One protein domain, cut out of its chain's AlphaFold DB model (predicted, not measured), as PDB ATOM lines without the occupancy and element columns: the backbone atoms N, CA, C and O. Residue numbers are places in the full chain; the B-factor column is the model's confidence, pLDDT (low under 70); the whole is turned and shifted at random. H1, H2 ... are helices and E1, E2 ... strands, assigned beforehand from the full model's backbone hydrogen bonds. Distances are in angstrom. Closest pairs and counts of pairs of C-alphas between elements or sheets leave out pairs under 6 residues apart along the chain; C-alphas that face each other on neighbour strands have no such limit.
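AT A GLANCE: This is residues 3 to 52 of the 150 residues of an uncharacterized protein of Camellia sinensis (UniProt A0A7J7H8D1). A small three-stranded sheet has one helix, H1, beyond one end; a long loop, residues 18 to 32, runs back from the other end to H1. The 50 printed residues hold E1, E2, H1, E3 along the chain, mixed in class, the sheet antiparallel in order E2, E1, E3. The whole is loose, radius of gyration of the C-alphas 12.2 A, spanning 34 by 20 by 16 A.

IN THESE COORDINATES: Find C-alpha 3 at (218.055, 226.060, 213.422), where E1, residues 3 to 7, begins its 12.9 A. E2, residues 12 to 17, runs 17.1 A; E3, residues 45 to 49, runs 12.9 A to C-alpha 49 at (213.298, 224.989, 214.835). H1, residues 33 to 42, covers 14.0 A.

HOW THE PARTS SIT: Look first at the hairpin E1 and E2, antiparallel at 155 degrees, with N 6 and O 13 2.8 A apart, within hydrogen-bond range. E3 is E1's other antiparallel neighbour, at 159 degrees, with N 5 and O 47 within hydrogen-bond range at 2.9 A. E2, H1 and E3 form a split strand-helix-strand unit, two strands running the same way with E1 between them, its crossover right-handed. H1 is not on the sheet, with 1 pair of C-alphas within 10 A, and is apart from E1. In H1 every O i to N i+4 pair is within hydrogen-bond range.

THE WHOLE: The C-alphas of Lys 33 and Gly 52, the two farthest apart, are 36.1 A apart. The printed part has no cut; the link E2 to H1 is long. Residues 18 to 21 and 50 to 52 have pLDDT under 70.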
ATOM      1  N   LEU A   3     217.297 225.882 212.191       77.88
ATOM      2  CA  LEU A   3     218.055 226.060 213.422       77.88
ATOM      3  C   LEU A   3     217.875 224.805 214.264       77.88
ATOM      4  O   LEU A   3     216.753 224.448 214.618       77.88
ATOM      5  N   TYR A   4     218.976 224.155 214.608       79.50
ATOM      6  CA  TYR A   4     218.962 223.015 215.510       79.50
ATOM      7  C   TYR A   4     219.482 223.463 216.864       79.50
ATOM      8  O   TYR A   4     220.578 224.013 216.957       79.50
ATOM      9  N   ILE A   5     218.696 223.227 217.910       80.44
ATOM     10  CA  ILE A   5     219.083 223.491 219.293       80.44
ATOM     11  C   ILE A   5     219.418 222.164 219.959       80.44
ATOM     12  O   ILE A   5     218.639 221.215 219.908       80.44
ATOM     13  N   PHE A   6     220.565 222.122 220.619       81.94
ATOM     14  CA  PHE A   6     221.078 220.971 221.342       81.94
ATOM     15  C   PHE A   6     221.170 221.341 222.817       81.94
ATOM     16  O   PHE A   6     221.854 222.301 223.181       81.94
ATOM     17  N   ALA A   7     220.473 220.594 223.667       84.31
ATOM     18  CA  ALA A   7     220.344 220.926 225.078       84.31
ATOM     19  C   ALA A   7     220.632 219.736 225.996       84.31
ATOM     20  O   ALA A   7     220.208 218.600 225.762       84.31
ATOM     21  N   THR A   8     221.308 220.047 227.094       82.12
ATOM     22  CA  THR A   8     221.423 219.227 228.300       82.12
ATOM     23  C   THR A   8     220.921 220.065 229.486       82.12
ATOM     24  O   THR A   8     220.759 221.279 229.355       82.12
ATOM     25  N   PRO A   9     220.717 219.483 230.679       78.44
ATOM     26  CA  PRO A   9     220.455 220.272 231.884       78.44
ATOM     27  C   PRO A   9     221.586 221.243 232.262       78.44
ATOM     28  O   PRO A   9     221.401 222.071 233.147       78.44
ATOM     29  N   TYR A  10     222.757 221.119 231.632       79.31
ATOM     30  CA  TYR A  10     223.957 221.892 231.946       79.31
ATOM     31  C   TYR A  10     224.257 222.966 230.898       79.31
ATOM     32  O   TYR A  10     224.875 223.972 231.236       79.31
ATOM     33  N   ARG A  11     223.831 222.780 229.639       81.44
ATOM     34  CA  ARG A  11     224.084 223.742 228.562       81.44
ATOM     35  C   ARG A  11     223.010 223.732 227.481       81.44
ATOM     36  O   ARG A  11     222.363 222.717 227.228       81.44
ATOM     37  N   VAL A  12     222.953 224.837 226.743       81.88
ATOM     38  CA  VAL A  12     222.232 224.955 225.472       81.88
ATOM     39  C   VAL A  12     223.204 225.467 224.410       81.88
ATOM     40  O   VAL A  12     223.948 226.416 224.651       81.88
ATOM     41  N   THR A  13     223.220 224.835 223.240       82.31
ATOM     42  CA  THR A  13     223.988 225.268 222.063       82.31
ATOM     43  C   THR A  13     223.156 225.073 220.797       82.31
ATOM     44  O   THR A  13     222.087 224.465 220.850       82.31
ATOM     45  N   TRP A  14     223.594 225.620 219.667       83.25
ATOM     46  CA  TRP A  14     222.828 225.578 218.428       83.25
ATOM     47  C   TRP A  14     223.712 225.642 217.185       83.25
ATOM     48  O   TRP A  14     224.838 226.136 217.243       83.25
ATOM     49  N   ASP A  15     223.174 225.174 216.060       82.50
ATOM     50  CA  ASP A  15     223.818 225.253 214.748       82.50
ATOM     51  C   ASP A  15     222.785 225.486 213.632       82.50
ATOM     52  O   ASP A  15     221.590 225.215 213.801       82.50
ATOM     53  N   TYR A  16     223.243 226.022 212.500       80.44
ATOM     54  CA  TYR A  16     222.403 226.400 211.365       80.44
ATOM     55  C   TYR A  16     222.704 225.544 210.143       80.44
ATOM     56  O   TYR A  16     223.812 225.565 209.601       80.44
ATOM     57  N   TYR A  17     221.673 224.885 209.623       77.62
ATOM     58  CA  TYR A  17     221.800 224.048 208.437       77.62
ATOM     59  C   TYR A  17     221.024 224.639 207.256       77.62
ATOM     60  O   TYR A  17     219.829 224.933 207.317       77.62
ATOM     61  N   PHE A  18     221.751 224.873 206.160       66.88
ATOM     62  CA  PHE A  18     221.250 225.584 204.976       66.88
ATOM     63  C   PHE A  18     220.859 224.659 203.818       66.88
ATOM     64  O   PHE A  18     220.094 225.065 202.949       66.88
ATOM     65  N   LEU A  19     221.390 223.434 203.784       66.31
ATOM     66  CA  LEU A  19     221.206 222.473 202.695       66.31
ATOM     67  C   LEU A  19     220.976 221.075 203.274       66.31
ATOM     68  O   LEU A  19     221.558 220.739 204.303       66.31
ATOM     69  N   GLY A  20     220.179 220.248 202.591       60.97
ATOM     70  CA  GLY A  20     220.007 218.831 202.925       60.97
ATOM     71  C   GLY A  20     221.294 218.052 202.657       60.97
ATOM     72  O   GLY A  20     221.513 217.566 201.549       60.97
ATOM     73  N   ARG A  21     222.180 218.001 203.651       68.44
ATOM     74  CA  ARG A  21     223.427 217.228 203.682       68.44
ATOM     75  C   ARG A  21     223.591 216.631 205.077       68.44
ATOM     76  O   ARG A  21     222.832 216.963 205.981       68.44
ATOM     77  N   GLU A  22     224.557 215.733 205.228       72.56
ATOM     78  CA  GLU A  22     224.974 215.256 206.544       72.56
ATOM     79  C   GLU A  22     225.611 216.410 207.323       72.56
ATOM     80  O   GLU A  22     226.464 217.129 206.794       72.56
ATOM     81  N   HIS A  23     225.159 216.593 208.560       75.00
ATOM     82  CA  HIS A  23     225.591 217.665 209.442       75.00
ATOM     83  C   HIS A  23     226.024 217.080 210.779       75.00
ATOM     84  O   HIS A  23     225.314 216.253 211.353       75.00
ATOM     85  N   THR A  24     227.167 217.536 211.282       79.56
ATOM     86  CA  THR A  24     227.760 217.022 212.518       79.56
ATOM     87  C   THR A  24     228.040 218.177 213.463       79.56
ATOM     88  O   THR A  24     228.854 219.044 213.153       79.56
ATOM     89  N   LEU A  25     227.407 218.155 214.637       83.00
ATOM     90  CA  LEU A  25     227.768 219.028 215.748       83.00
ATOM     91  C   LEU A  25     228.806 218.331 216.635       83.00
ATOM     92  O   LEU A  25     228.552 217.251 217.170       83.00
ATOM     93  N   GLU A  26     229.962 218.967 216.827       84.56
ATOM     94  CA  GLU A  26     231.047 218.436 217.654       84.56
ATOM     95  C   GLU A  26     231.124 219.136 219.022       84.56
ATOM     96  O   GLU A  26     231.354 220.343 219.123       84.56
ATOM     97  N   PHE A  27     231.006 218.354 220.098       84.19
ATOM     98  CA  PHE A  27     231.270 218.814 221.460       84.19
ATOM     99  C   PHE A  27     232.748 218.597 221.799       84.19
ATOM    100  O   PHE A  27     233.149 217.493 222.157       84.19
ATOM    101  N   LYS A  28     233.562 219.662 221.731       87.25
ATOM    102  CA  LYS A  28     235.005 219.587 222.048       87.25
ATOM    103  C   LYS A  28     235.284 219.125 223.482       87.25
ATOM    104  O   LYS A  28     236.283 218.460 223.734       87.25
ATOM    105  N   GLN A  29     234.419 219.513 224.420       90.38
ATOM    106  CA  GLN A  29     234.501 219.116 225.822       90.38
ATOM    107  C   GLN A  29     233.145 219.240 226.528       90.38
ATOM    108  O   GLN A  29     232.343 220.131 226.220       90.38
ATOM    109  N   TRP A  30     232.920 218.369 227.513       91.06
ATOM    110  CA  TRP A  30     231.789 218.457 228.439       91.06
ATOM    111  C   TRP A  30     232.047 219.530 229.517       91.06
ATOM    112  O   TRP A  30     233.203 219.758 229.863       91.06
ATOM    113  N   GLU A  31     231.006 220.185 230.046       86.31
ATOM    114  CA  GLU A  31     231.110 221.246 231.070       86.31
ATOM    115  C   GLU A  31     231.698 220.666 232.357       86.31
ATOM    116  O   GLU A  31     232.431 221.309 233.102       86.31
ATOM    117  N   GLY A  32     231.423 219.385 232.597       90.56
ATOM    118  CA  GLY A  32     232.078 218.622 233.635       90.56
ATOM    119  C   GLY A  32     231.627 217.174 233.646       90.56
ATOM    120  O   GLY A  32     230.855 216.715 232.799       90.56
ATOM    121  N   LYS A  33     232.087 216.451 234.669       93.12
ATOM    122  CA  LYS A  33     231.756 215.034 234.864       93.12
ATOM    123  C   LYS A  33     230.245 214.793 234.950       93.12
ATOM    124  O   LYS A  33     229.765 213.790 234.442       93.12
ATOM    125  N   ALA A  34     229.504 215.711 235.569       87.81
ATOM    126  CA  ALA A  34     228.061 215.578 235.745       87.81
ATOM    127  C   ALA A  34     227.309 215.581 234.404       87.81
ATOM    128  O   ALA A  34     226.476 214.710 234.167       87.81
ATOM    129  N   GLU A  35     227.659 216.498 233.497       88.94
ATOM    130  CA  GLU A  35     227.079 216.522 232.156       88.94
ATOM    131  C   GLU A  35     227.479 215.290 231.345       88.94
ATOM    132  O   GLU A  35     226.629 214.685 230.699       88.94
ATOM    133  N   TYR A  36     228.747 214.880 231.413       90.75
ATOM    134  CA  TYR A  36     229.216 213.691 230.706       90.75
ATOM    135  C   TYR A  36     228.441 212.427 231.110       90.75
ATOM    136  O   TYR A  36     227.949 211.699 230.247       90.75
ATOM    137  N   GLU A  37     228.285 212.183 232.416       89.06
ATOM    138  CA  GLU A  37     227.513 211.037 232.913       89.06
ATOM    139  C   GLU A  37     226.029 211.157 232.545       89.06
ATOM    140  O   GLU A  37     225.407 210.170 232.149       89.06
ATOM    141  N   TYR A  38     225.460 212.367 232.601       85.25
ATOM    142  CA  TYR A  38     224.094 212.603 232.142       85.25
ATOM    143  C   TYR A  38     223.928 212.214 230.669       85.25
ATOM    144  O   TYR A  38     223.068 211.394 230.350       85.25
ATOM    145  N   VAL A  39     224.775 212.736 229.778       89.38
ATOM    146  CA  VAL A  39     224.698 212.475 228.333       89.38
ATOM    147  C   VAL A  39     224.888 210.990 228.034       89.38
ATOM    148  O   VAL A  39     224.163 210.432 227.214       89.38
ATOM    149  N   LYS A  40     225.789 210.309 228.746       89.75
ATOM    150  CA  LYS A  40     226.009 208.866 228.594       89.75
ATOM    151  C   LYS A  40     224.760 208.030 228.904       89.75
ATOM    152  O   LYS A  40     224.554 206.993 228.278       89.75
ATOM    153  N   HIS A  41     223.936 208.461 229.859       81.81
ATOM    154  CA  HIS A  41     222.747 207.723 230.296       81.81
ATOM    155  C   HIS A  41     221.429 208.220 229.691       81.81
ATOM    156  O   HIS A  41     220.455 207.466 229.668       81.81
ATOM    157  N   LYS A  42     221.367 209.482 229.258       84.50
ATOM    158  CA  LYS A  42     220.132 210.170 228.849       84.50
ATOM    159  C   LYS A  42     220.197 210.768 227.445       84.50
ATOM    160  O   LYS A  42     219.149 211.067 226.884       84.50
ATOM    161  N   GLY A  43     221.390 210.913 226.875       85.56
ATOM    162  CA  GLY A  43     221.607 211.568 225.589       85.56
ATOM    163  C   GLY A  43     221.551 213.098 225.661       85.56
ATOM    164  O   GLY A  43     221.527 213.699 226.737       85.56
ATOM    165  N   VAL A  44     221.553 213.716 224.479       83.56
ATOM    166  CA  VAL A  44     221.377 215.159 224.266       83.56
ATOM    167  C   VAL A  44     220.009 215.371 223.627       83.56
ATOM    168  O   VAL A  44     219.660 214.670 222.677       83.56
ATOM    169  N   SER A  45     219.241 216.336 224.128       82.56
ATOM    170  CA  SER A  45     217.968 216.709 223.513       82.56
ATOM    171  C   SER A  45     218.230 217.568 222.280       82.56
ATOM    172  O   SER A  45     218.966 218.550 222.370       82.56
ATOM    173  N   ILE A  46     217.628 217.212 221.145       80.50
ATOM    174  CA  ILE A  46     217.769 217.940 219.880       80.50
ATOM    175  C   ILE A  46     216.398 218.470 219.476       80.50
ATOM    176  O   ILE A  46     215.439 217.705 219.374       80.50
ATOM    177  N   PHE A  47     216.317 219.772 219.232       77.06
ATOM    178  CA  PHE A  47     215.105 220.450 218.796       77.06
ATOM    179  C   PHE A  47     215.344 221.061 217.422       77.06
ATOM    180  O   PHE A  47     216.263 221.861 217.245       77.06
ATOM    181  N   LEU A  48     214.504 220.696 216.456       76.75
ATOM    182  CA  LEU A  48     214.435 221.375 215.170       76.75
ATOM    183  C   LEU A  48     213.527 222.597 215.312       76.75
ATOM    184  O   LEU A  48     212.351 222.471 215.650       76.75
ATOM    185  N   MET A  49     214.070 223.772 215.024       72.81
ATOM    186  CA  MET A  49     213.298 224.989 214.835       72.81
ATOM    187  C   MET A  49     213.220 225.303 213.344       72.81
ATOM    188  O   MET A  49     214.208 225.692 212.716       72.81
ATOM    189  N   GLU A  50     212.024 225.131 212.787       65.31
ATOM    190  CA  GLU A  50     211.742 225.463 211.394       65.31
ATOM    191  C   GLU A  50     211.935 226.962 211.115       65.31
ATOM    192  O   GLU A  50     211.750 227.830 211.983       65.31
ATOM    193  N   ALA A  51     212.292 227.265 209.866       60.09
ATOM    194  CA  ALA A  51     212.434 228.625 209.368       60.09
ATOM    195  C   ALA A  51     211.141 229.432 209.606       60.09
ATOM    196  O   ALA A  51     210.113 229.183 208.985       60.09
ATOM    197  N   GLY A  52     211.204 230.405 210.517       61.81
ATOM    198  CA  GLY A  52     210.059 231.224 210.944       61.81
ATOM    199  C   GLY A  52     209.899 231.304 212.463       61.81
ATOM    200  O   GLY A  52     209.381 232.296 212.970       61.81
TER     201      GLY A  52